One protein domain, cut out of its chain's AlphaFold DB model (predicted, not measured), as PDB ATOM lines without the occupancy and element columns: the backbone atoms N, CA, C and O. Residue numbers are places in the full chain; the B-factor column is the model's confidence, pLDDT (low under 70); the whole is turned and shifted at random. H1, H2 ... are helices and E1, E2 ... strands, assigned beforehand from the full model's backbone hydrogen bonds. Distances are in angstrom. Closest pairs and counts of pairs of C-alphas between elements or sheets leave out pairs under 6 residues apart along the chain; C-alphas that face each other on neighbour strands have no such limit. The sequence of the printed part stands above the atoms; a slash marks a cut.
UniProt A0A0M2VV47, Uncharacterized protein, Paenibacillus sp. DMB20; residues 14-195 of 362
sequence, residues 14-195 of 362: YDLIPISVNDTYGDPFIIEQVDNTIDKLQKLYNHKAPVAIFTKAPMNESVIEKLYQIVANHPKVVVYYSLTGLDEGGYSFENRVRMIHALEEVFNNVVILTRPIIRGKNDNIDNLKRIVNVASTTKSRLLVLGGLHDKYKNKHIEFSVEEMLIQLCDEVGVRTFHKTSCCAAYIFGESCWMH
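What this domain is: This is residues 14 to 195 of the 362 residues of an uncharacterized protein of Paenibacillus sp. DMB20 (UniProt A0A0M2VV47). A strongly twisted, all-parallel sheet of six strands makes the core, with H1, H3, H4 and H5 over one face and H6 over the other, where the sheet curls round H6: three layers, a sheet with helices on both faces. H2 packs on H1, away from the sheet. The 182 printed residues hold six named helices and six named strands, alternating from E1 to H6, in the mixed class; the sheet's order is E1, E2, E3, E4, E5, E6. The whole is compact and rounded, with a radius of gyration of the C-alphas of 15.8 A and spans of 42 by 38 by 30 A.

Where its parts are: The strands are E1, residues 19 to 21, from C-alpha 19 at (-48.064, 40.290, -15.861); E2, 51 to 55; E3, 77 to 83, the longest at 19.0 A; E4, 110 to 114; E5, 142 to 144; and E6, 175 to 177. The helices are H1, residues 34 to 43; H2, 61 to 71; H3, 93 to 104, 17.0 A; H4, 125 to 137, 18.4 A; H5, 159 to 171, 18.2 A; and H6, 180 to 188, ending at C-alpha 188 at (-42.939, 53.372, -16.325).

How they stand to each other: Across the sheet, N 52 and O 19 of E2 and E1 are 2.8 A apart, N 80 and O 53 of E3 and E2 2.8 A, N 111 and O 79 of E4 and E3 2.8 A, N 144 and O 112 of E5 and E4 2.8 A, and N 177 and O 143 of E6 and E5 2.9 A, each within hydrogen-bond range. Each two neighbour strands with the helix between them, such as E3, H3, E4, form a strand-helix-strand unit with a right-handed crossover. H3 and H4 lie on the same face, at heights over the sheet of 9.8 A and 9.6 A; H6 is on the opposite face. The closest C-alphas of H4 and E4 are those of Ala 135 and Ile 112, 5.8 A apart. H5 touches H4 with residues 165 to 169 alone, at a steep tilt of 40 degrees, the same way; Cys 169 and Val 132 have the closest C-alphas, 6.0 A. H1 touches H2 at a shallow tilt of 9 degrees, closest at the C-alphas of Val 34 and Val 63, 6.7 A. In all six helices every O i to N i+4 pair is within hydrogen-bond range.

The domain as a whole: The C-alphas of Asn 46 and Gly 120, the two farthest apart, are 44.4 A apart. The printed part has no cut. The links E1 to H1 and E5 to H5 are long. The mean pLDDT of the printed part is 93.0; residues 157 to 158 are under 70.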
ATOM      1  N   TYR A  14     -51.681  41.092 -26.265       94.88
ATOM      2  CA  TYR A  14     -51.046  40.361 -25.185       94.88
ATOM      3  C   TYR A  14     -49.813  41.078 -24.644       94.88
ATOM      4  O   TYR A  14     -49.564  40.947 -23.453       94.88
ATOM      5  N   ASP A  15     -49.114  41.883 -25.451       95.81
ATOM      6  CA  ASP A  15     -47.945  42.662 -25.018       95.81
ATOM      7  C   ASP A  15     -48.329  43.821 -24.084       95.81
ATOM      8  O   ASP A  15     -47.473  44.405 -23.418       95.81
ATOM      9  N   LEU A  16     -49.619  44.171 -24.039       95.38
ATOM     10  CA  LEU A  16     -50.175  45.282 -23.262       95.38
ATOM     11  C   LEU A  16     -50.821  44.841 -21.942       95.38
ATOM     12  O   LEU A  16     -51.324  45.680 -21.192       95.38
ATOM     13  N   ILE A  17     -50.818  43.542 -21.638       96.62
ATOM     14  CA  ILE A  17     -51.354  43.027 -20.377       96.62
ATOM     15  C   ILE A  17     -50.257  43.062 -19.308       96.62
ATOM     16  O   ILE A  17     -49.208  42.463 -19.513       96.62
ATOM     17  N   PRO A  18     -50.455  43.709 -18.149       98.12
ATOM     18  CA  PRO A  18     -49.486  43.663 -17.058       98.12
ATOM     19  C   PRO A  18     -49.453  42.264 -16.425       98.12
ATOM     20  O   PRO A  18     -50.495  41.715 -16.051       98.12
ATOM     21  N   ILE A  19     -48.255  41.691 -16.276       98.25
ATOM     22  CA  ILE A  19     -48.064  40.290 -15.861       98.25
ATOM     23  C   ILE A  19     -47.309  40.221 -14.536       98.25
ATOM     24  O   ILE A  19     -46.326  40.927 -14.346       98.25
ATOM     25  N   SER A  20     -47.719  39.336 -13.630       98.00
ATOM     26  CA  SER A  20     -46.902  38.903 -12.492       98.00
ATOM     27  C   SER A  20     -46.340  37.509 -12.751       98.00
ATOM     28  O   SER A  20     -47.102  36.575 -13.019       98.00
ATOM     29  N   VAL A  21     -45.024  37.354 -12.624       97.75
ATOM     30  CA  VAL A  21     -44.338  36.072 -12.823       97.75
ATOM     31  C   VAL A  21     -44.130  35.385 -11.477       97.75
ATOM     32  O   VAL A  21     -43.553  35.963 -10.558       97.75
ATOM     33  N   ASN A  22     -44.597  34.136 -11.372       94.75
ATOM     34  CA  ASN A  22     -44.432  33.278 -10.188       94.75
ATOM     35  C   ASN A  22     -44.924  33.903  -8.855       94.75
ATOM     36  O   ASN A  22     -44.398  33.590  -7.789       94.75
ATOM     37  N   ASP A  23     -45.971  34.743  -8.899       89.19
ATOM     38  CA  ASP A  23     -46.659  35.293  -7.709       89.19
ATOM     39  C   ASP A  23     -47.705  34.316  -7.148       89.19
ATOM     40  O   ASP A  23     -48.910  34.571  -7.164       89.19
ATOM     41  N   THR A  24     -47.257  33.145  -6.699       82.06
ATOM     42  CA  THR A  24     -48.132  32.112  -6.125       82.06
ATOM     43  C   THR A  24     -47.451  31.383  -4.956       82.06
ATOM     44  O   THR A  24     -46.615  31.965  -4.259       82.06
ATOM     45  N   TYR A  25     -47.848  30.143  -4.639       82.44
ATOM     46  CA  TYR A  25     -47.200  29.376  -3.577       82.44
ATOM     47  C   TYR A  25     -45.785  28.965  -4.005       82.44
ATOM     48  O   TYR A  25     -45.604  28.114  -4.871       82.44
ATOM     49  N   GLY A  26     -44.798  29.597  -3.376       86.06
ATOM     50  CA  GLY A  26     -43.388  29.516  -3.736       86.06
ATOM     51  C   GLY A  26     -42.717  30.864  -3.478       86.06
ATOM     52  O   GLY A  26     -43.173  31.643  -2.624       86.06
ATOM     53  N   ASP A  27     -41.635  31.125  -4.201       92.94
ATOM     54  CA  ASP A  27     -41.044  32.452  -4.362       92.94
ATOM     55  C   ASP A  27     -40.269  32.494  -5.693       92.94
ATOM     56  O   ASP A  27     -39.568  31.533  -5.993       92.94
ATOM     57  N   PRO A  28     -40.366  33.553  -6.510       95.19
ATOM     58  CA  PRO A  28     -39.689  33.615  -7.805       95.19
ATOM     59  C   PRO A  28     -38.160  33.506  -7.720       95.19
ATOM     60  O   PRO A  28     -37.550  33.082  -8.701       95.19
ATOM     61  N   PHE A  29     -37.548  33.879  -6.588       96.06
ATOM     62  CA  PHE A  29     -36.090  33.957  -6.421       96.06
ATOM     63  C   PHE A  29     -35.539  33.007  -5.347       96.06
ATOM     64  O   PHE A  29     -34.485  33.261  -4.769       96.06
ATOM     65  N   ILE A  30     -36.218  31.891  -5.075       94.38
ATOM     66  CA  ILE A  30     -35.566  30.745  -4.417       94.38
ATOM     67  C   ILE A  30     -34.929  29.829  -5.462       94.38
ATOM     68  O   ILE A  30     -35.312  29.845  -6.635       94.38
ATOM     69  N   ILE A  31     -33.943  29.037  -5.039       94.25
ATOM     70  CA  ILE A  31     -33.105  28.247  -5.948       94.25
ATOM     71  C   ILE A  31     -33.922  27.258  -6.789       94.25
ATOM     72  O   ILE A  31     -33.586  27.013  -7.942       94.25
ATOM     73  N   GLU A  32     -35.030  26.752  -6.250       94.25
ATOM     74  CA  GLU A  32     -35.917  25.797  -6.914       94.25
ATOM     75  C   GLU A  32     -36.806  26.430  -7.997       94.25
ATOM     76  O   GLU A  32     -37.287  25.713  -8.871       94.25
ATOM     77  N   GLN A  33     -37.027  27.750  -7.961       94.94
ATOM     78  CA  GLN A  33     -37.939  28.455  -8.876       94.94
ATOM     79  C   GLN A  33     -37.220  29.412  -9.835       94.94
ATOM     80  O   GLN A  33     -37.774  29.759 -10.879       94.94
ATOM     81  N   VAL A  34     -36.002  29.854  -9.500       96.62
ATOM     82  CA  VAL A  34     -35.308  30.933 -10.221       96.62
ATOM     83  C   VAL A  34     -35.147  30.647 -11.716       96.62
ATOM     84  O   VAL A  34     -35.359  31.547 -12.522       96.62
ATOM     85  N   ASP A  35     -34.877  29.399 -12.106       96.44
ATOM     86  CA  ASP A  35     -34.688  29.041 -13.518       96.44
ATOM     87  C   ASP A  35     -35.996  29.180 -14.318       96.44
ATOM     88  O   ASP A  35     -36.003  29.719 -15.423       96.44
ATOM     89  N   ASN A  36     -37.131  28.789 -13.729       96.25
ATOM     90  CA  ASN A  36     -38.457  29.003 -14.317       96.25
ATOM     91  C   ASN A  36     -38.800  30.497 -14.406       96.25
ATOM     92  O   ASN A  36     -39.381  30.944 -15.394       96.25
ATOM     93  N   THR A  37     -38.449  31.277 -13.380       97.38
ATOM     94  CA  THR A  37     -38.630  32.735 -13.392       97.38
ATOM     95  C   THR A  37     -37.820  33.375 -14.518       97.38
ATOM     96  O   THR A  37     -38.359  34.191 -15.261       97.38
ATOM     97  N   ILE A  38     -36.554  32.986 -14.679       97.44
ATOM     98  CA  ILE A  38     -35.664  33.511 -15.716       97.44
ATOM     99  C   ILE A  38     -36.190  33.180 -17.117       97.44
ATOM    100  O   ILE A  38     -36.295  34.093 -17.931       97.44
ATOM    101  N   ASP A  39     -36.590  31.932 -17.386       97.12
ATOM    102  CA  ASP A  39     -37.163  31.538 -18.688       97.12
ATOM    103  C   ASP A  39     -38.379  32.407 -19.064       97.12
ATOM    104  O   ASP A  39     -38.491  32.903 -20.189       97.12
ATOM    105  N   LYS A  40     -39.271  32.668 -18.101       97.81
ATOM    106  CA  LYS A  40     -40.436  33.541 -18.309       97.81
ATOM    107  C   LYS A  40     -40.032  34.991 -18.564       97.81
ATOM    108  O   LYS A  40     -40.586  35.621 -19.459       97.81
ATOM    109  N   LEU A  41     -39.066  35.516 -17.811       97.44
ATOM    110  CA  LEU A  41     -38.554  36.874 -18.012       97.44
ATOM    111  C   LEU A  41     -37.877  37.031 -19.379       97.44
ATOM    112  O   LEU A  41     -38.100  38.031 -20.048       97.44
ATOM    113  N   GLN A  42     -37.127  36.037 -19.854       96.06
ATOM    114  CA  GLN A  42     -36.543  36.068 -21.199       96.06
ATOM    115  C   GLN A  42     -37.621  36.136 -22.289       96.06
ATOM    116  O   GLN A  42     -37.501  36.917 -23.233       96.06
ATOM    117  N   LYS A  43     -38.711  35.375 -22.140       96.38
ATOM    118  CA  LYS A  43     -39.859  35.424 -23.063       96.38
ATOM    119  C   LYS A  43     -40.592  36.766 -23.025       96.38
ATOM    120  O   LYS A  43     -41.151  37.177 -24.036       96.38
ATOM    121  N   LEU A  44     -40.546  37.461 -21.889       96.31
ATOM    122  CA  LEU A  44     -41.165  38.772 -21.681       96.31
ATOM    123  C   LEU A  44     -40.220  39.955 -21.944       96.31
ATOM    124  O   LEU A  44     -40.615  41.096 -21.714       96.31
ATOM    125  N   TYR A  45     -39.010  39.729 -22.470       94.81
ATOM    126  CA  TYR A  45     -38.021  40.800 -22.642       94.81
ATOM    127  C   TYR A  45     -38.540  41.980 -23.476       94.81
ATOM    128  O   TYR A  45     -38.292  43.142 -23.154       94.81
ATOM    129  N   ASN A  46     -39.320  41.681 -24.521       93.50
ATOM    130  CA  ASN A  46     -39.906  42.675 -25.425       93.50
ATOM    131  C   ASN A  46     -41.349  43.069 -25.076       93.50
ATOM    132  O   ASN A  46     -41.942  43.879 -25.800       93.50
ATOM    133  N   HIS A  47     -41.896  42.514 -23.989       95.62
ATOM    134  CA  HIS A  47     -43.234  42.820 -23.487       95.62
ATOM    135  C   HIS A  47     -43.367  44.322 -23.223       95.62
ATOM    136  O   HIS A  47     -42.413  44.962 -22.774       95.62
ATOM    137  N   LYS A  48     -44.518  44.921 -23.544       95.88
ATOM    138  CA  LYS A  48     -44.675  46.387 -23.514       95.88
ATOM    139  C   LYS A  48     -45.251  46.894 -22.200       95.88
ATOM    140  O   LYS A  48     -44.874  47.983 -21.770       95.88
ATOM    141  N   ALA A  49     -46.113  46.113 -21.563       96.69
ATOM    142  CA  ALA A  49     -46.649  46.415 -20.246       96.69
ATOM    143  C   ALA A  49     -45.670  46.027 -19.118       96.69
ATOM    144  O   ALA A  49     -44.708  45.290 -19.338       96.69
ATOM    145  N   PRO A  50     -45.896  46.499 -17.882       98.12
ATOM    146  CA  PRO A  50     -45.053  46.146 -16.748       98.12
ATOM    147  C   PRO A  50     -45.093  44.650 -16.410       98.12
ATOM    148  O   PRO A  50     -46.138  43.995 -16.500       98.12
ATOM    149  N   VAL A  51     -43.954  44.137 -15.945       98.31
ATOM    150  CA  VAL A  51     -43.773  42.770 -15.443       98.31
ATOM    151  C   VAL A  51     -43.398  42.834 -13.965       98.31
ATOM    152  O   VAL A  51     -42.383  43.417 -13.590       98.31
ATOM    153  N   ALA A  52     -44.220  42.247 -13.103       98.38
ATOM    154  CA  ALA A  52     -44.004  42.238 -11.666       98.38
ATOM    155  C   ALA A  52     -43.360  40.938 -11.185       98.38
ATOM    156  O   ALA A  52     -43.797  39.837 -11.529       98.38
ATOM    157  N   ILE A  53     -42.384  41.089 -10.295       98.25
ATOM    158  CA  ILE A  53     -41.834  40.013  -9.479       98.25
ATOM    159  C   ILE A  53     -42.148  40.311  -8.018       98.25
ATOM    160  O   ILE A  53     -41.818  41.382  -7.520       98.25
ATOM    161  N   PHE A  54     -42.762  39.362  -7.319       96.38
ATOM    162  CA  PHE A  54     -43.049  39.469  -5.891       96.38
ATOM    163  C   PHE A  54     -42.185  38.481  -5.132       96.38
ATOM    164  O   PHE A  54     -42.457  37.286  -5.144       96.38
ATOM    165  N   THR A  55     -41.151  38.973  -4.461       95.44
ATOM    166  CA  THR A  55     -40.204  38.112  -3.751       95.44
ATOM    167  C   THR A  55     -40.107  38.493  -2.283       95.44
ATOM    168  O   THR A  55     -40.316  39.636  -1.888       95.44
ATOM    169  N   LYS A  56     -39.796  37.503  -1.464       93.19
ATOM    170  CA  LYS A  56     -39.354  37.604  -0.073       93.19
ATOM    171  C   LYS A  56     -38.137  36.699   0.146       93.19
ATOM    172  O   LYS A  56     -37.868  36.337   1.295       93.19
ATOM    173  N   ALA A  57     -37.468  36.286  -0.935       94.31
ATOM    174  CA  ALA A  57     -36.367  35.336  -0.911       94.31
ATOM    175  C   ALA A  57     -35.213  35.850  -0.040       94.31
ATOM    176  O   ALA A  57     -34.899  37.041  -0.083       94.31
ATOM    177  N   PRO A  58     -34.580  34.981   0.758       94.75
ATOM    178  CA  PRO A  58     -33.363  35.332   1.477       94.75
ATOM    179  C   PRO A  58     -32.196  35.547   0.509       94.75
ATOM    180  O   PRO A  58     -32.248  35.124  -0.646       94.75
ATOM    181  N   MET A  59     -31.118  36.158   1.002       96.56
ATOM    182  CA  MET A  59     -29.896  36.321   0.216       96.56
ATOM    183  C   MET A  59     -29.342  34.954  -0.192       96.56
ATOM    184  O   MET A  59     -29.065  34.108   0.662       96.56
ATOM    185  N   ASN A  60     -29.145  34.769  -1.495       97.19
ATOM    186  CA  ASN A  60     -28.510  33.596  -2.078       97.19
ATOM    187  C   ASN A  60     -27.641  34.035  -3.262       97.19
ATOM    188  O   ASN A  60     -28.151  34.540  -4.260       97.19
ATOM    189  N   GLU A  61     -26.330  33.844  -3.146       97.00
ATOM    190  CA  GLU A  61     -25.357  34.313  -4.140       97.00
ATOM    191  C   GLU A  61     -25.538  33.635  -5.503       97.00
ATOM    192  O   GLU A  61     -25.499  34.315  -6.522       97.00
ATOM    193  N   SER A  62     -25.850  32.334  -5.532       96.94
ATOM    194  CA  SER A  62     -26.088  31.602  -6.785       96.94
ATOM    195  C   SER A  62     -27.337  32.102  -7.517       96.94
ATOM    196  O   SER A  62     -27.344  32.202  -8.742       96.94
ATOM    197  N   VAL A  63     -28.392  32.460  -6.778       97.50
ATOM    198  CA  VAL A  63     -29.590  33.083  -7.364       97.50
ATOM    199  C   VAL A  63     -29.240  34.444  -7.965       97.50
ATOM    200  O   VAL A  63     -29.609  34.710  -9.106       97.50
ATOM    201  N   ILE A  64     -28.520  35.294  -7.227       97.88
ATOM    202  CA  ILE A  64     -28.126  36.624  -7.709       97.88
ATOM    203  C   ILE A  64     -27.245  36.523  -8.956       97.88
ATOM    204  O   ILE A  64     -27.493  37.235  -9.925       97.88
ATOM    205  N   GLU A  65     -26.277  35.607  -8.970       96.44
ATOM    206  CA  GLU A  65     -25.411  35.366 -10.126       96.44
ATOM    207  C   GLU A  65     -26.224  34.985 -11.373       96.44
ATOM    208  O   GLU A  65     -26.060  35.602 -12.428       96.44
ATOM    209  N   LYS A  66     -27.163  34.036 -11.243       96.00
ATOM    210  CA  LYS A  66     -28.057  33.638 -12.343       96.00
ATOM    211  C   LYS A  66     -28.880  34.814 -12.869       96.00
ATOM    212  O   LYS A  66     -29.014  34.989 -14.080       96.00
ATOM    213  N   LEU A  67     -29.440  35.621 -11.967       96.50
ATOM    214  CA  LEU A  67     -30.259  36.769 -12.349       96.50
ATOM    215  C   LEU A  67     -29.426  37.836 -13.072       96.50
ATOM    216  O   LEU A  67     -29.851  38.339 -14.112       96.50
ATOM    217  N   TYR A  68     -28.226  38.131 -12.565       93.12
ATOM    218  CA  TYR A  68     -27.311  39.104 -13.158       93.12
ATOM    219  C   TYR A  68     -26.873  38.698 -14.573       93.12
ATOM    220  O   TYR A  68     -26.835  39.527 -15.476       93.12
ATOM    221  N   GLN A  69     -26.587  37.415 -14.799       86.38
ATOM    222  CA  GLN A  69     -26.113  36.937 -16.100       86.38
ATOM    223  C   GLN A  69     -27.187  36.968 -17.194       86.38
ATOM    224  O   GLN A  69     -26.849  37.118 -18.368       86.38
ATOM    225  N   ILE A  70     -28.464  36.792 -16.836       78.88
ATOM    226  CA  ILE A  70     -29.499  36.463 -17.826       78.88
ATOM    227  C   ILE A  70     -30.544  37.567 -18.002       78.88
ATOM    228  O   ILE A  70     -31.011  37.794 -19.118       78.88
ATOM    229  N   VAL A  71     -30.936  38.246 -16.924       82.00
ATOM    230  CA  VAL A  71     -32.085  39.171 -16.934       82.00
ATOM    231  C   VAL A  71     -31.746  40.562 -16.403       82.00
ATOM    232  O   VAL A  71     -32.655  41.359 -16.153       82.00
ATOM    233  N   ALA A  72     -30.455  40.867 -16.241       80.75
ATOM    234  CA  ALA A  72     -30.012  42.182 -15.803       80.75
ATOM    235  C   ALA A  72     -30.596  43.286 -16.693       80.75
ATOM    236  O   ALA A  72     -30.626  43.184 -17.922       80.75
ATOM    237  N   ASN A  73     -31.062  44.354 -16.049       82.50
ATOM    238  CA  ASN A  73     -31.626  45.538 -16.700       82.50
ATOM    239  C   ASN A  73     -32.848  45.268 -17.597       82.50
ATOM    240  O   ASN A  73     -33.109  46.035 -18.524       82.50
ATOM    241  N   HIS A  74     -33.629  44.215 -17.319       92.56
ATOM    242  CA  HIS A  74     -34.875  43.962 -18.044       92.56
ATOM    243  C   HIS A  74     -35.786  45.214 -18.031       92.56
ATOM    244  O   HIS A  74     -36.156  45.698 -16.955       92.56
ATOM    245  N   PRO A  75     -36.217  45.732 -19.201       93.19
ATOM    246  CA  PRO A  75     -36.721  47.105 -19.330       93.19
ATOM    247  C   PRO A  75     -38.060  47.362 -18.633       93.19
ATOM    248  O   PRO A  75     -38.335  48.484 -18.218       93.19
ATOM    249  N   LYS A  76     -38.903  46.332 -18.516       96.12
ATOM    250  CA  LYS A  76     -40.250  46.423 -17.930       96.12
ATOM    251  C   LYS A  76     -40.425  45.694 -16.598       96.12
ATOM    252  O   LYS A  76     -41.548  45.607 -16.106       96.12
ATOM    253  N   VAL A  77     -39.347  45.182 -15.999       97.75
ATOM    254  CA  VAL A  77     -39.443  44.477 -14.712       97.75
ATOM    255  C   VAL A  77     -39.438  45.461 -13.546       97.75
ATOM    256  O   VAL A  77     -38.621  46.381 -13.480       97.75
ATOM    257  N   VAL A  78     -40.341  45.221 -12.600       98.12
ATOM    258  CA  VAL A  78     -40.325  45.799 -11.258       98.12
ATOM    259  C   VAL A  78     -40.350  44.678 -10.225       98.12
ATOM    260  O   VAL A  78     -41.225  43.807 -10.232       98.12
ATOM    261  N   VAL A  79     -39.373  44.699  -9.325       98.44
ATOM    262  CA  VAL A  79     -39.276  43.760  -8.212       98.44
ATOM    263  C   VAL A  79     -39.908  44.393  -6.982       98.44
ATOM    264  O   VAL A  79     -39.419  45.388  -6.459       98.44
ATOM    265  N   TYR A  80     -40.983  43.796  -6.490       98.31
ATOM    266  CA  TYR A  80     -41.595  44.119  -5.210       98.31
ATOM    267  C   TYR A  80     -41.040  43.189  -4.134       98.31
ATOM    268  O   TYR A  80     -41.480  42.041  -3.995       98.31
ATOM    269  N   TYR A  81     -40.081  43.690  -3.360       97.31
ATOM    270  CA  TYR A  81     -39.507  42.941  -2.253       97.31
ATOM    271  C   TYR A  81     -40.383  43.091  -1.007       97.31
ATOM    272  O   TYR A  81     -40.555  44.181  -0.461       97.31
ATOM    273  N   SER A  82     -40.965  41.983  -0.559       94.06
ATOM    274  CA  SER A  82     -41.907  41.958   0.554       94.06
ATOM    275  C   SER A  82     -41.188  41.975   1.904       94.06
ATOM    276  O   SER A  82     -40.363  41.102   2.182       94.06
ATOM    277  N   LEU A  83     -41.541  42.933   2.764       92.75
ATOM    278  CA  LEU A  83     -41.032  43.069   4.132       92.75
ATOM    279  C   LEU A  83     -42.165  43.199   5.154       92.75
ATOM    280  O   LEU A  83     -43.190  43.837   4.912       92.75
ATOM    281  N   THR A  84     -41.937  42.644   6.342       88.38
ATOM    282  CA  THR A  84     -42.807  42.793   7.523       88.38
ATOM    283  C   THR A  84     -42.127  43.460   8.705       88.38
ATOM    284  O   THR A  84     -42.803  43.739   9.692       88.38
ATOM    285  N   GLY A  85     -40.808  43.663   8.650       86.75
ATOM    286  CA  GLY A  85     -40.015  44.047   9.821       86.75
ATOM    287  C   GLY A  85     -39.692  42.885  10.771       86.75
ATOM    288  O   GLY A  85     -39.129  43.132  11.832       86.75
ATOM    289  N   LEU A  86     -40.030  41.640  10.412       86.44
ATOM    290  CA  LEU A  86     -39.792  40.436  11.217       86.44
ATOM    291  C   LEU A  86     -38.728  39.512  10.593       86.44
ATOM    292  O   LEU A  86     -38.483  39.559   9.388       86.44
ATOM    293  N   ASP A  87     -38.173  38.611  11.410       85.56
ATOM    294  CA  ASP A  87     -37.248  37.549  10.982       85.56
ATOM    295  C   ASP A  87     -38.024  36.321  10.475       85.56
ATOM    296  O   ASP A  87     -38.370  35.393  11.211       85.56
ATOM    297  N   GLU A  88     -38.402  36.345   9.202       80.06
ATOM    298  CA  GLU A  88     -39.338  35.368   8.638       80.06
ATOM    299  C   GLU A  88     -38.648  34.208   7.934       80.06
ATOM    300  O   GLU A  88     -37.656  34.389   7.227       80.06
ATOM    301  N   GLY A  89     -39.242  33.016   8.052       79.62
ATOM    302  CA  GLY A  89     -38.728  31.807   7.401       79.62
ATOM    303  C   GLY A  89     -37.371  31.358   7.945       79.62
ATOM    304  O   GLY A  89     -36.670  30.628   7.260       79.62
ATOM    305  N   GLY A  90     -36.990  31.816   9.144       85.88
ATOM    306  CA  GLY A  90     -35.684  31.536   9.747       85.88
ATOM    307  C   GLY A  90     -34.556  32.460   9.279       85.88
ATOM    308  O   GLY A  90     -33.411  32.236   9.654       85.88
ATOM    309  N   TYR A  91     -34.860  33.496   8.491       90.50
ATOM    310  CA  TYR A  91     -33.873  34.455   7.995       90.50
ATOM    311  C   TYR A  91     -34.011  35.799   8.698       90.50
ATOM    312  O   TYR A  91     -35.124  36.308   8.847       90.50
ATOM    313  N   SER A  92     -32.876  36.383   9.085       93.00
ATOM    314  CA  SER A  92     -32.854  37.701   9.712       93.00
ATOM    315  C   SER A  92     -33.302  38.794   8.746       93.00
ATOM    316  O   SER A  92     -33.137  38.698   7.524       93.00
ATOM    317  N   PHE A  93     -33.830  39.877   9.296       92.94
ATOM    318  CA  PHE A  93     -34.132  41.080   8.537       92.94
ATOM    319  C   PHE A  93     -32.904  41.613   7.775       92.94
ATOM    320  O   PHE A  93     -33.018  41.968   6.607       92.94
ATOM    321  N   GLU A  94     -31.711  41.596   8.372       95.25
ATOM    322  CA  GLU A  94     -30.465  42.038   7.726       95.25
ATOM    323  C   GLU A  94     -30.108  41.170   6.512       95.25
ATOM    324  O   GLU A  94     -29.613  41.679   5.507       95.25
ATOM    325  N   ASN A  95     -30.390  39.863   6.561       96.19
ATOM    326  CA  ASN A  95     -30.219  38.985   5.403       96.19
ATOM    327  C   ASN A  95     -31.130  39.414   4.238       96.19
ATOM    328  O   ASN A  95     -30.690  39.439   3.090       96.19
ATOM    329  N   ARG A  96     -32.368  39.822   4.539       94.94
ATOM    330  CA  ARG A  96     -33.314  40.350   3.543       94.94
ATOM    331  C   ARG A  96     -32.845  41.683   2.967       94.94
ATOM    332  O   ARG A  96     -32.903  41.870   1.758       94.94
ATOM    333  N   VAL A  97     -32.320  42.574   3.807       96.69
ATOM    334  CA  VAL A  97     -31.736  43.853   3.364       96.69
ATOM    335  C   VAL A  97     -30.559  43.625   2.414       96.69
ATOM    336  O   VAL A  97     -30.479  44.273   1.374       96.69
ATOM    337  N   ARG A  98     -29.690  42.645   2.694       97.75
ATOM    338  CA  ARG A  98     -28.616  42.257   1.762       97.75
ATOM    339  C   ARG A  98     -29.154  41.775   0.414       97.75
ATOM    340  O   ARG A  98     -28.613  42.167  -0.613       97.75
ATOM    341  N   MET A  99     -30.212  40.960   0.414       97.56
ATOM    342  CA  MET A  99     -30.857  40.510  -0.825       97.56
ATOM    343  C   MET A  99     -31.448  41.677  -1.619       97.56
ATOM    344  O   MET A  99     -31.283  41.728  -2.832       97.56
ATOM    345  N   ILE A 100     -32.107  42.624  -0.944       98.00
ATOM    346  CA  ILE A 100     -32.659  43.831  -1.575       98.00
ATOM    347  C   ILE A 100     -31.558  44.579  -2.320       98.00
ATOM    348  O   ILE A 100     -31.693  44.790  -3.519       98.00
ATOM    349  N   HIS A 101     -30.452  44.901  -1.649       97.75
ATOM    350  CA  HIS A 101     -29.354  45.634  -2.279       97.75
ATOM    351  C   HIS A 101     -28.677  44.845  -3.402       97.75
ATOM    352  O   HIS A 101     -28.332  45.423  -4.425       97.75
ATOM    353  N   ALA A 102     -28.549  43.522  -3.275       97.94
ATOM    354  CA  ALA A 102     -28.045  42.692  -4.368       97.94
ATOM    355  C   ALA A 102     -28.971  42.721  -5.600       97.94
ATOM    356  O   ALA A 102     -28.497  42.755  -6.732       97.94
ATOM    357  N   LEU A 103     -30.292  42.758  -5.399       98.00
ATOM    358  CA  LEU A 103     -31.261  42.886  -6.489       98.00
ATOM    359  C   LEU A 103     -31.200  44.255  -7.181       98.00
ATOM    360  O   LEU A 103     -31.525  44.325  -8.362       98.00
ATOM    361  N   GLU A 104     -30.768  45.319  -6.502       96.50
ATOM    362  CA  GLU A 104     -30.595  46.656  -7.102       96.50
ATOM    363  C   GLU A 104     -29.409  46.748  -8.065       96.50
ATOM    364  O   GLU A 104     -29.321  47.696  -8.849       96.50
ATOM    365  N   GLU A 105     -28.498  45.779  -8.011       95.25
ATOM    366  CA  GLU A 105     -27.421  45.621  -8.991       95.25
ATOM    367  C   GLU A 105     -27.876  44.820 -10.220       95.25
ATOM    368  O   GLU A 105     -27.226  44.851 -11.260       95.25
ATOM    369  N   VAL A 106     -29.014  44.125 -10.125       96.38
ATOM    370  CA  VAL A 106     -29.598  43.342 -11.223       96.38
ATOM    371  C   VAL A 106     -30.727  44.107 -11.918       96.38
ATOM    372  O   VAL A 106     -30.836  44.094 -13.146       96.38
ATOM    373  N   PHE A 107     -31.602  44.745 -11.143       95.94
ATOM    374  CA  PHE A 107     -32.831  45.363 -11.620       95.94
ATOM    375  C   PHE A 107     -32.851  46.858 -11.326       95.94
ATOM    376  O   PHE A 107     -32.588  47.293 -10.207       95.94
ATOM    377  N   ASN A 108     -33.303  47.637 -12.310       90.75
ATOM    378  CA  ASN A 108     -33.462  49.088 -12.175       90.75
ATOM    379  C   ASN A 108     -34.502  49.481 -11.116       90.75
ATOM    380  O   ASN A 108     -34.417  50.552 -10.522       90.75
ATOM    381  N   ASN A 109     -35.505  48.626 -10.896       94.50
ATOM    382  CA  ASN A 109     -36.676  48.949 -10.092       94.50
ATOM    383  C   ASN A 109     -36.895  47.897  -9.003       94.50
ATOM    384  O   ASN A 109     -37.616  46.921  -9.216       94.50
ATOM    385  N   VAL A 110     -36.309  48.120  -7.827       98.06
ATOM    386  CA  VAL A 110     -36.601  47.349  -6.609       98.06
ATOM    387  C   VAL A 110     -37.399  48.221  -5.649       98.06
ATOM    388  O   VAL A 110     -36.943  49.278  -5.223       98.06
ATOM    389  N   VAL A 111     -38.612  47.793  -5.323       98.56
ATOM    390  CA  VAL A 111     -39.599  48.527  -4.524       98.56
ATOM    391  C   VAL A 111     -39.902  47.741  -3.260       98.56
ATOM    392  O   VAL A 111     -40.145  46.533  -3.317       98.56
ATOM    393  N   ILE A 112     -39.956  48.421  -2.116       98.25
ATOM    394  CA  ILE A 112     -40.346  47.774  -0.864       98.25
ATOM    395  C   ILE A 112     -41.863  47.612  -0.819       98.25
ATOM    396  O   ILE A 112     -42.613  48.555  -1.045       98.25
ATOM    397  N   LEU A 113     -42.338  46.413  -0.508       96.62
ATOM    398  CA  LEU A 113     -43.755  46.097  -0.364       96.62
ATOM    399  C   LEU A 113     -44.030  45.632   1.066       96.62
ATOM    400  O   LEU A 113     -43.505  44.612   1.505       96.62
ATOM    401  N   THR A 114     -44.885  46.331   1.808       92.81
ATOM    402  CA  THR A 114     -45.222  45.908   3.177       92.81
ATOM    403  C   THR A 114     -46.197  44.733   3.147       92.81
ATOM    404  O   THR A 114     -47.298  44.872   2.628       92.81
ATOM    405  N   ARG A 115     -45.849  43.541   3.655       81.94
ATOM    406  CA  ARG A 115     -46.752  42.371   3.535       81.94
ATOM    407  C   ARG A 115     -46.639  41.316   4.631       81.94
ATOM    408  O   ARG A 115     -45.681  40.558   4.612       81.94
ATOM    409  N   PRO A 116     -47.732  41.056   5.372       84.12
ATOM    410  CA  PRO A 116     -48.722  42.007   5.868       84.12
ATOM    411  C   PRO A 116     -48.227  42.684   7.152       84.12
ATOM    412  O   PRO A 116     -47.438  42.113   7.910       84.12
ATOM    413  N   ILE A 117     -48.743  43.879   7.426       89.25
ATOM    414  CA  ILE A 117     -48.682  44.449   8.774       89.25
ATOM    415  C   ILE A 117     -49.866  43.881   9.552       89.25
ATOM    416  O   ILE A 117     -51.006  43.944   9.097       89.25
ATOM    417  N   ILE A 118     -49.585  43.255  10.684       88.06
ATOM    418  CA  ILE A 118     -50.528  42.519  11.516       88.06
ATOM    419  C   ILE A 118     -50.612  43.229  12.857       88.06
ATOM    420  O   ILE A 118     -49.596  43.412  13.539       88.06
ATOM    421  N   ARG A 119     -51.844  43.554  13.246       88.56
ATOM    422  CA  ARG A 119     -52.133  44.243  14.495       88.56
ATOM    423  C   ARG A 119     -51.533  43.526  15.704       88.56
ATOM    424  O   ARG A 119     -51.770  42.331  15.902       88.56
ATOM    425  N   GLY A 120     -50.809  44.272  16.533       88.69
ATOM    426  CA  GLY A 120     -50.154  43.790  17.747       88.69
ATOM    427  C   GLY A 120     -48.960  42.864  17.505       88.69
ATOM    428  O   GLY A 120     -48.488  42.243  18.455       88.69
ATOM    429  N   LYS A 121     -48.485  42.726  16.260       89.12
ATOM    430  CA  LYS A 121     -47.337  41.871  15.918       89.12
ATOM    431  C   LYS A 121     -46.202  42.660  15.276       89.12
ATOM    432  O   LYS A 121     -45.060  42.536  15.707       89.12
ATOM    433  N   ASN A 122     -46.494  43.444  14.245       90.19
ATOM    434  CA  ASN A 122     -45.487  44.210  13.499       90.19
ATOM    435  C   ASN A 122     -45.986  45.588  13.035       90.19
ATOM    436  O   ASN A 122     -45.448  46.153  12.091       90.19
ATOM    437  N   ASP A 123     -46.999  46.117  13.710       91.62
ATOM    438  CA  ASP A 123     -47.610  47.436  13.513       91.62
ATOM    439  C   ASP A 123     -47.044  48.525  14.444       91.62
ATOM    440  O   ASP A 123     -47.516  49.659  14.424       91.62
ATOM    441  N   ASN A 124     -46.044  48.205  15.272       92.31
ATOM    442  CA  ASN A 124     -45.396  49.182  16.149       92.31
ATOM    443  C   ASN A 124     -44.473  50.134  15.368       92.31
ATOM    444  O   ASN A 124     -43.865  49.750  14.367       92.31
ATOM    445  N   ILE A 125     -44.331  51.363  15.870       94.06
ATOM    446  CA  ILE A 125     -43.605  52.444  15.192       94.06
ATOM    447  C   ILE A 125     -42.148  52.097  14.860       94.06
ATOM    448  O   ILE A 125     -41.680  52.467  13.787       94.06
ATOM    449  N   ASP A 126     -41.447  51.365  15.726       94.69
ATOM    450  CA  ASP A 126     -40.041  51.013  15.508       94.69
ATOM    451  C   ASP A 126     -39.888  50.068  14.312       94.69
ATOM    452  O   ASP A 126     -39.040  50.285  13.444       94.69
ATOM    453  N   ASN A 127     -40.771  49.072  14.193       94.38
ATOM    454  CA  ASN A 127     -40.812  48.191  13.028       94.38
ATOM    455  C   ASN A 127     -41.197  48.941  11.749       94.38
ATOM    456  O   ASN A 127     -40.583  48.713  10.705       94.38
ATOM    457  N   LEU A 128     -42.176  49.850  11.812       95.25
ATOM    458  CA  LEU A 128     -42.564  50.657  10.651       95.25
ATOM    459  C   LEU A 128     -41.398  51.545  10.191       95.25
ATOM    460  O   LEU A 128     -41.055  51.527   9.010       95.25
ATOM    461  N   LYS A 129     -40.718  52.233  11.118       96.69
ATOM    462  CA  LYS A 129     -39.500  53.013  10.841       96.69
ATOM    463  C   LYS A 129     -38.402  52.159  10.227       96.69
ATOM    464  O   LYS A 129     -37.770  52.589   9.269       96.69
ATOM    465  N   ARG A 130     -38.194  50.939  10.730       95.88
ATOM    466  CA  ARG A 130     -37.193  50.008  10.192       95.88
ATOM    467  C   ARG A 130     -37.470  49.659   8.729       95.88
ATOM    468  O   ARG A 130     -36.551  49.679   7.919       95.88
ATOM    469  N   ILE A 131     -38.725  49.376   8.374       96.75
ATOM    470  CA  ILE A 131     -39.132  49.112   6.985       96.75
ATOM    471  C   ILE A 131     -38.929  50.356   6.110       96.75
ATOM    472  O   ILE A 131     -38.365  50.256   5.022       96.75
ATOM    473  N   VAL A 132     -39.374  51.523   6.585       98.06
ATOM    474  CA  VAL A 132     -39.251  52.796   5.858       98.06
ATOM    475  C   VAL A 132     -37.787  53.169   5.634       98.06
ATOM    476  O   VAL A 132     -37.433  53.609   4.545       98.06
ATOM    477  N   ASN A 133     -36.917  52.920   6.614       97.88
ATOM    478  CA  ASN A 133     -35.480  53.130   6.481       97.88
ATOM    479  C   ASN A 133     -34.862  52.241   5.395       97.88
ATOM    480  O   ASN A 133     -33.977  52.685   4.682       97.88
ATOM    481  N   VAL A 134     -35.333  51.004   5.220       97.81
ATOM    482  CA  VAL A 134     -34.877  50.184   4.085       97.81
ATOM    483  C   VAL A 134     -35.361  50.776   2.765       97.81
ATOM    484  O   VAL A 134     -34.593  50.855   1.816       97.81
ATOM    485  N   ALA A 135     -36.608  51.245   2.690       98.19
ATOM    486  CA  ALA A 135     -37.101  51.902   1.480       98.19
ATOM    487  C   ALA A 135     -36.345  53.202   1.158       98.19
ATOM    488  O   ALA A 135     -36.202  53.533  -0.009       98.19
ATOM    489  N   SER A 136     -35.844  53.939   2.154       98.06
ATOM    490  CA  SER A 136     -35.090  55.178   1.919       98.06
ATOM    491  C   SER A 136     -33.657  54.942   1.436       98.06
ATOM    492  O   SER A 136     -33.071  55.853   0.842       98.06
ATOM    493  N   THR A 137     -33.105  53.744   1.660       96.88
ATOM    494  CA  THR A 137     -31.773  53.351   1.179       96.88
ATOM    495  C   THR A 137     -31.793  52.684  -0.194       96.88
ATOM    496  O   THR A 137     -30.725  52.544  -0.786       96.88
ATOM    497  N   THR A 138     -32.960  52.299  -0.726       97.00
ATOM    498  CA  THR A 138     -33.052  51.798  -2.105       97.00
ATOM    499  C   THR A 138     -32.914  52.934  -3.125       97.00
ATOM    500  O   THR A 138     -33.336  54.068  -2.892       97.00
ATOM    501  N   LYS A 139     -32.382  52.622  -4.310       95.69
ATOM    502  CA  LYS A 139     -32.295  53.483  -5.497       95.69
ATOM    503  C   LYS A 139     -33.671  54.002  -5.921       95.69
ATOM    504  O   LYS A 139     -33.778  55.140  -6.368       95.69
ATOM    505  N   SER A 140     -34.730  53.198  -5.765       95.88
ATOM    506  CA  SER A 140     -36.090  53.603  -6.149       95.88
ATOM    507  C   SER A 140     -36.709  54.605  -5.170       95.88
ATOM    508  O   SER A 140     -37.476  55.474  -5.587       95.88
ATOM    509  N   ARG A 141     -36.399  54.489  -3.869       97.69
ATOM    510  CA  ARG A 141     -37.070  55.223  -2.784       97.69
ATOM    511  C   ARG A 141     -38.596  55.108  -2.838       97.69
ATOM    512  O   ARG A 141     -39.317  56.071  -2.567       97.69
ATOM    513  N   LEU A 142     -39.098  53.934  -3.227       98.31
ATOM    514  CA  LEU A 142     -40.526  53.647  -3.351       98.31
ATOM    515  C   LEU A 142     -40.967  52.583  -2.342       98.31
ATOM    516  O   LEU A 142     -40.282  51.578  -2.122       98.31
ATOM    517  N   LEU A 143     -42.169  52.769  -1.799       98.06
ATOM    518  CA  LEU A 143     -42.832  51.811  -0.925       98.06
ATOM    519  C   LEU A 143     -44.288  51.585  -1.350       98.06
ATOM    520  O   LEU A 143     -45.037  52.516  -1.637       98.06
ATOM    521  N   VAL A 144     -44.733  50.332  -1.355       97.12
ATOM    522  CA  VAL A 144     -46.141  49.975  -1.541       97.12
ATOM    523  C   VAL A 144     -46.735  49.544  -0.205       97.12
ATOM    524  O   VAL A 144     -46.256  48.608   0.435       97.12
ATOM    525  N   LEU A 145     -47.812  50.224   0.181       91.75
ATOM    526  CA  LEU A 145     -48.636  49.930   1.343       91.75
ATOM    527  C   LEU A 145     -49.419  48.645   1.037       91.75
ATOM    528  O   LEU A 145     -50.366  48.662   0.249       91.75
ATOM    529  N   GLY A 146     -49.000  47.502   1.573       81.44
ATOM    530  CA  GLY A 146     -49.760  46.268   1.419       81.44
ATOM    531  C   GLY A 146     -50.903  46.148   2.421       81.44
ATOM    532  O   GLY A 146     -51.440  47.127   2.934       81.44
ATOM    533  N   GLY A 147     -51.359  44.915   2.641       79.88
ATOM    534  CA  GLY A 147     -52.534  44.654   3.472       79.88
ATOM    535  C   GLY A 147     -52.256  44.858   4.959       79.88
ATOM    536  O   GLY A 147     -51.336  44.236   5.496       79.88
ATOM    537  N   LEU A 148     -53.099  45.657   5.614       84.88
ATOM    538  CA  LEU A 148     -53.221  45.687   7.069       84.88
ATOM    539  C   LEU A 148     -54.166  44.570   7.510       84.88
ATOM    540  O   LEU A 148     -55.250  44.400   6.945       84.88
ATOM    541  N   HIS A 149     -53.741  43.775   8.481       85.12
ATOM    542  CA  HIS A 149     -54.484  42.626   8.972       85.12
ATOM    543  C   HIS A 149     -54.760  42.741  10.473       85.12
ATOM    544  O   HIS A 149     -53.917  43.210  11.238       85.12
ATOM    545  N   ASP A 150     -55.916  42.239  10.906       83.94
ATOM    546  CA  ASP A 150     -56.191  42.054  12.330       83.94
ATOM    547  C   ASP A 150     -55.312  40.934  12.932       83.94
ATOM    548  O   ASP A 150     -54.584  40.217  12.234       83.94
ATOM    549  N   LYS A 151     -55.413  40.726  14.249       83.75
ATOM    550  CA  LYS A 151     -54.687  39.654  14.957       83.75
ATOM    551  C   LYS A 151     -55.025  38.233  14.470       83.75
ATOM    552  O   LYS A 151     -54.271  37.299  14.735       83.75
ATOM    553  N   TYR A 152     -56.138  38.062  13.756       82.44
ATOM    554  CA  TYR A 152     -56.589  36.804  13.160       82.44
ATOM    555  C   TYR A 152     -56.180  36.663  11.684       82.44
ATOM    556  O   TYR A 152     -56.491  35.647  11.062       82.44
ATOM    557  N   LYS A 153     -55.414  37.625  11.148       77.31
ATOM    558  CA  LYS A 153     -54.943  37.700   9.756       77.31
ATOM    559  C   LYS A 153     -56.047  38.014   8.739       77.31
ATOM    560  O   LYS A 153     -55.836  37.818   7.544       77.31
ATOM    561  N   ASN A 154     -57.194  38.523   9.183       79.81
ATOM    562  CA  ASN A 154     -58.220  39.036   8.284       79.81
ATOM    563  C   ASN A 154     -57.804  40.412   7.775       79.81
ATOM    564  O   ASN A 154     -57.312  41.240   8.542       79.81
ATOM    565  N   LYS A 155     -58.033  40.683   6.488       77.56
ATOM    566  CA  LYS A 155     -57.740  41.995   5.913       77.56
ATOM    567  C   LYS A 155     -58.697  43.052   6.458       77.56
ATOM    568  O   LYS A 155     -59.905  42.946   6.263       77.56
ATOM    569  N   HIS A 156     -58.137  44.086   7.072       74.38
ATOM    570  CA  HIS A 156     -58.851  45.233   7.618       74.38
ATOM    571  C   HIS A 156     -58.208  46.536   7.133       74.38
ATOM    572  O   HIS A 156     -57.101  46.541   6.602       74.38
ATOM    573  N   ILE A 157     -58.927  47.648   7.263       65.19
ATOM    574  CA  ILE A 157     -58.334  48.975   7.090       65.19
ATOM    575  C   ILE A 157     -58.132  49.537   8.488       65.19
ATOM    576  O   ILE A 157     -59.111  49.778   9.190       65.19
ATOM    577  N   GLU A 158     -56.881  49.737   8.882       69.00
ATOM    578  CA  GLU A 158     -56.538  50.504  10.078       69.00
ATOM    579  C   GLU A 158     -55.863  51.799   9.626       69.00
ATOM    580  O   GLU A 158     -54.659  51.838   9.378       69.00
ATOM    581  N   PHE A 159     -56.673  52.847   9.452       72.06
ATOM    582  CA  PHE A 159     -56.233  54.123   8.877       72.06
ATOM    583  C   PHE A 159     -55.037  54.726   9.618       72.06
ATOM    584  O   PHE A 159     -54.121  55.211   8.968       72.06
ATOM    585  N   SER A 160     -54.971  54.591  10.943       83.94
ATOM    586  CA  SER A 160     -53.873  55.137  11.746       83.94
ATOM    587  C   SER A 160     -52.499  54.549  11.402       83.94
ATOM    588  O   SER A 160     -51.516  55.281  11.355       83.94
ATOM    589  N   VAL A 161     -52.405  53.239  11.140       88.06
ATOM    590  CA  VAL A 161     -51.133  52.587  10.770       88.06
ATOM    591  C   VAL A 161     -50.737  52.958   9.343       88.06
ATOM    592  O   VAL A 161     -49.563  53.180   9.052       88.06
ATOM    593  N   GLU A 162     -51.722  53.040   8.448       90.25
ATOM    594  CA  GLU A 162     -51.515  53.462   7.062       90.25
ATOM    595  C   GLU A 162     -51.011  54.910   6.985       90.25
ATOM    596  O   GLU A 162     -50.003  55.170   6.332       90.25
ATOM    597  N   GLU A 163     -51.668  55.832   7.689       91.69
ATOM    598  CA  GLU A 163     -51.286  57.244   7.789       91.69
ATOM    599  C   GLU A 163     -49.905  57.407   8.420       91.69
ATOM    600  O   GLU A 163     -49.084  58.158   7.898       91.69
ATOM    601  N   MET A 164     -49.603  56.645   9.476       93.12
ATOM    602  CA  MET A 164     -48.279  56.647  10.097       93.12
ATOM    603  C   MET A 164     -47.189  56.200   9.115       93.12
ATOM    604  O   MET A 164     -46.149  56.846   9.024       93.12
ATOM    605  N   LEU A 165     -47.412  55.124   8.351       94.06
ATOM    606  CA  LEU A 165     -46.463  54.682   7.321       94.06
ATOM    607  C   LEU A 165     -46.256  55.741   6.237       94.06
ATOM    608  O   LEU A 165     -45.122  55.956   5.812       94.06
ATOM    609  N   ILE A 166     -47.334  56.393   5.795       95.25
ATOM    610  CA  ILE A 166     -47.273  57.479   4.811       95.25
ATOM    611  C   ILE A 166     -46.437  58.639   5.357       95.25
ATOM    612  O   ILE A 166     -45.496  59.053   4.687       95.25
ATOM    613  N   GLN A 167     -46.722  59.098   6.578       96.56
ATOM    614  CA  GLN A 167     -45.996  60.193   7.215       96.56
ATOM    615  C   GLN A 167     -44.504  59.871   7.363       96.56
ATOM    616  O   GLN A 167     -43.663  60.670   6.959       96.56
ATOM    617  N   LEU A 168     -44.167  58.684   7.878       97.88
ATOM    618  CA  LEU A 168     -42.774  58.251   8.012       97.88
ATOM    619  C   LEU A 168     -42.050  58.240   6.662       97.88
ATOM    620  O   LEU A 168     -40.879  58.601   6.594       97.88
ATOM    621  N   CYS A 169     -42.729  57.823   5.590       97.88
ATOM    622  CA  CYS A 169     -42.157  57.851   4.247       97.88
ATOM    623  C   CYS A 169     -41.957  59.285   3.742       97.88
ATOM    624  O   CYS A 169     -40.891  59.583   3.204       97.88
ATOM    625  N   ASP A 170     -42.940  60.169   3.933       96.94
ATOM    626  CA  ASP A 170     -42.848  61.577   3.536       96.94
ATOM    627  C   ASP A 170     -41.661  62.273   4.232       96.94
ATOM    628  O   ASP A 170     -40.887  62.967   3.573       96.94
ATOM    629  N   GLU A 171     -41.453  62.018   5.531       97.69
ATOM    630  CA  GLU A 171     -40.351  62.576   6.340       97.69
ATOM    631  C   GLU A 171     -38.956  62.230   5.796       97.69
ATOM    632  O   GLU A 171     -38.017  63.012   5.951       97.69
ATOM    633  N   VAL A 172     -38.808  61.078   5.137       97.88
ATOM    634  CA  VAL A 172     -37.532  60.628   4.556       97.88
ATOM    635  C   VAL A 172     -37.519  60.683   3.028       97.88
ATOM    636  O   VAL A 172     -36.600  60.158   2.402       97.88
ATOM    637  N   GLY A 173     -38.521  61.294   2.391       96.75
ATOM    638  CA  GLY A 173     -38.601  61.402   0.933       96.75
ATOM    639  C   GLY A 173     -38.724  60.053   0.213       96.75
ATOM    640  O   GLY A 173     -38.118  59.862  -0.844       96.75
ATOM    641  N   VAL A 174     -39.464  59.109   0.795       98.06
ATOM    642  CA  VAL A 174     -39.903  57.860   0.153       98.06
ATOM    643  C   VAL A 174     -41.319  58.062  -0.381       98.06
ATOM    644  O   VAL A 174     -42.217  58.484   0.344       98.06
ATOM    645  N   ARG A 175     -41.555  57.741  -1.655       97.81
ATOM    646  CA  ARG A 175     -42.903  57.820  -2.241       97.81
ATOM    647  C   ARG A 175     -43.681  56.547  -1.940       97.81
ATOM    648  O   ARG A 175     -43.145  55.444  -2.046       97.81
ATOM    649  N   THR A 176     -44.958  56.690  -1.607       97.00
ATOM    650  CA  THR A 176     -45.834  55.582  -1.226       97.00
ATOM    651  C   THR A 176     -46.929  55.327  -2.255       97.00
ATOM    652  O   THR A 176     -47.385  56.232  -2.946       97.00
ATOM    653  N   PHE A 177     -47.393  54.080  -2.356       96.44
ATOM    654  CA  PHE A 177     -48.541  53.711  -3.191       96.44
ATOM    655  C   PHE A 177     -49.424  52.680  -2.490       96.44
ATOM    656  O   PHE A 177     -48.922  51.743  -1.885       96.44
ATOM    657  N   HIS A 178     -50.749  52.770  -2.639       92.75
ATOM    658  CA  HIS A 178     -51.664  51.743  -2.109       92.75
ATOM    659  C   HIS A 178     -51.698  50.437  -2.914       92.75
ATOM    660  O   HIS A 178     -52.172  49.410  -2.430       92.75
ATOM    661  N   LYS A 179     -51.303  50.480  -4.189       92.94
ATOM    662  CA  LYS A 179     -51.351  49.325  -5.089       92.94
ATOM    663  C   LYS A 179     -50.076  49.255  -5.910       92.94
ATOM    664  O   LYS A 179     -49.578  50.272  -6.388       92.94
ATOM    665  N   THR A 180     -49.619  48.031  -6.143       96.38
ATOM    666  CA  THR A 180     -48.491  47.748  -7.034       96.38
ATOM    667  C   THR A 180     -48.755  48.172  -8.474       96.38
ATOM    668  O   THR A 180     -47.843  48.658  -9.122       96.38
ATOM    669  N   SER A 181     -49.995  48.106  -8.965       95.81
ATOM    670  CA  SER A 181     -50.322  48.643 -10.293       95.81
ATOM    671  C   SER A 181     -50.084  50.150 -10.397       95.81
ATOM    672  O   SER A 181     -49.528  50.605 -11.389       95.81
ATOM    673  N   CYS A 182     -50.421  50.924  -9.357       96.38
ATOM    674  CA  CYS A 182     -50.137  52.360  -9.325       96.38
ATOM    675  C   CYS A 182     -48.631  52.638  -9.320       96.38
ATOM    676  O   CYS A 182     -48.170  53.527 -10.024       96.38
ATOM    677  N   CYS A 183     -47.876  51.881  -8.521       97.69
ATOM    678  CA  CYS A 183     -46.428  52.035  -8.427       97.69
ATOM    679  C   CYS A 183     -45.737  51.705  -9.758       97.69
ATOM    680  O   CYS A 183     -44.928  52.489 -10.237       97.69
ATOM    681  N   ALA A 184     -46.108  50.598 -10.405       97.62
ATOM    682  CA  ALA A 184     -45.583  50.237 -11.719       97.62
ATOM    683  C   ALA A 184     -45.931  51.276 -12.791       97.62
ATOM    684  O   ALA A 184     -45.052  51.714 -13.527       97.62
ATOM    685  N   ALA A 185     -47.191  51.705 -12.853       96.69
ATOM    686  CA  ALA A 185     -47.624  52.753 -13.771       96.69
ATOM    687  C   ALA A 185     -46.838  54.061 -13.554       96.69
ATOM    688  O   ALA A 185     -46.394  54.675 -14.518       96.69
ATOM    689  N   TYR A 186     -46.563  54.433 -12.298       97.19
ATOM    690  CA  TYR A 186     -45.692  55.563 -11.971       97.19
ATOM    691  C   TYR A 186     -44.255  55.382 -12.488       97.19
ATOM    692  O   TYR A 186     -43.738  56.271 -13.161       97.19
ATOM    693  N   ILE A 187     -43.629  54.235 -12.196       96.81
ATOM    694  CA  ILE A 187     -42.247  53.915 -12.593       96.81
ATOM    695  C   ILE A 187     -42.072  54.005 -14.111       96.81
ATOM    696  O   ILE A 187     -41.089  54.561 -14.590       96.81
ATOM    697  N   PHE A 188     -43.028  53.465 -14.867       96.12
ATOM    698  CA  PHE A 188     -42.939  53.372 -16.325       96.12
ATOM    699  C   PHE A 188     -43.640  54.517 -17.070       96.12
ATOM    700  O   PHE A 188     -43.652  54.510 -18.298       96.12
ATOM    701  N   GLY A 189     -44.201  55.500 -16.356       94.56
ATOM    702  CA  GLY A 189     -44.897  56.641 -16.958       94.56
ATOM    703  C   GLY A 189     -46.167  56.263 -17.730       94.56
ATOM    704  O   GLY A 189     -46.480  56.889 -18.737       94.56
ATOM    705  N   GLU A 190     -46.885  55.232 -17.282       92.88
ATOM    706  CA  GLU A 190     -48.064  54.679 -17.955       92.88
ATOM    707  C   GLU A 190     -49.370  55.030 -17.225       92.88
ATOM    708  O   GLU A 190     -49.392  55.231 -16.012       92.88
ATOM    709  N   SER A 191     -50.500  55.019 -17.941       92.62
ATOM    710  CA  SER A 191     -51.825  55.137 -17.317       92.62
ATOM    711  C   SER A 191     -52.146  53.931 -16.432       92.62
ATOM    712  O   SER A 191     -52.229  52.791 -16.913       92.62
ATOM    713  N   CYS A 192     -52.474  54.173 -15.159       94.69
ATOM    714  CA  CYS A 192     -52.804  53.112 -14.203       94.69
ATOM    715  C   CYS A 192     -54.008  52.278 -14.663       94.69
ATOM    716  O   CYS A 192     -55.140  52.763 -14.690       94.69
ATOM    717  N   TRP A 193     -53.804  50.988 -14.940       93.94
ATOM    718  CA  TRP A 193     -54.865  50.066 -15.388       93.94
ATOM    719  C   TRP A 193     -55.926  49.737 -14.342       93.94
ATOM    720  O   TRP A 193     -56.900  49.052 -14.646       93.94
ATOM    721  N   MET A 194     -55.767  50.236 -13.117       92.56
ATOM    722  CA  MET A 194     -56.777  50.113 -12.073       92.56
ATOM    723  C   MET A 194     -57.649  51.347 -11.889       92.56
ATOM    724  O   MET A 194     -58.747  51.215 -11.354       92.56
ATOM    725  N   HIS A 195     -57.173  52.526 -12.287       93.62
ATOM    726  CA  HIS A 195     -57.813  53.798 -11.939       93.62
ATOM    727  C   HIS A 195     -58.089  54.692 -13.145       93.62
ATOM    728  O   HIS A 195     -59.042  55.460 -13.111       93.62
TER     729      HIS A 195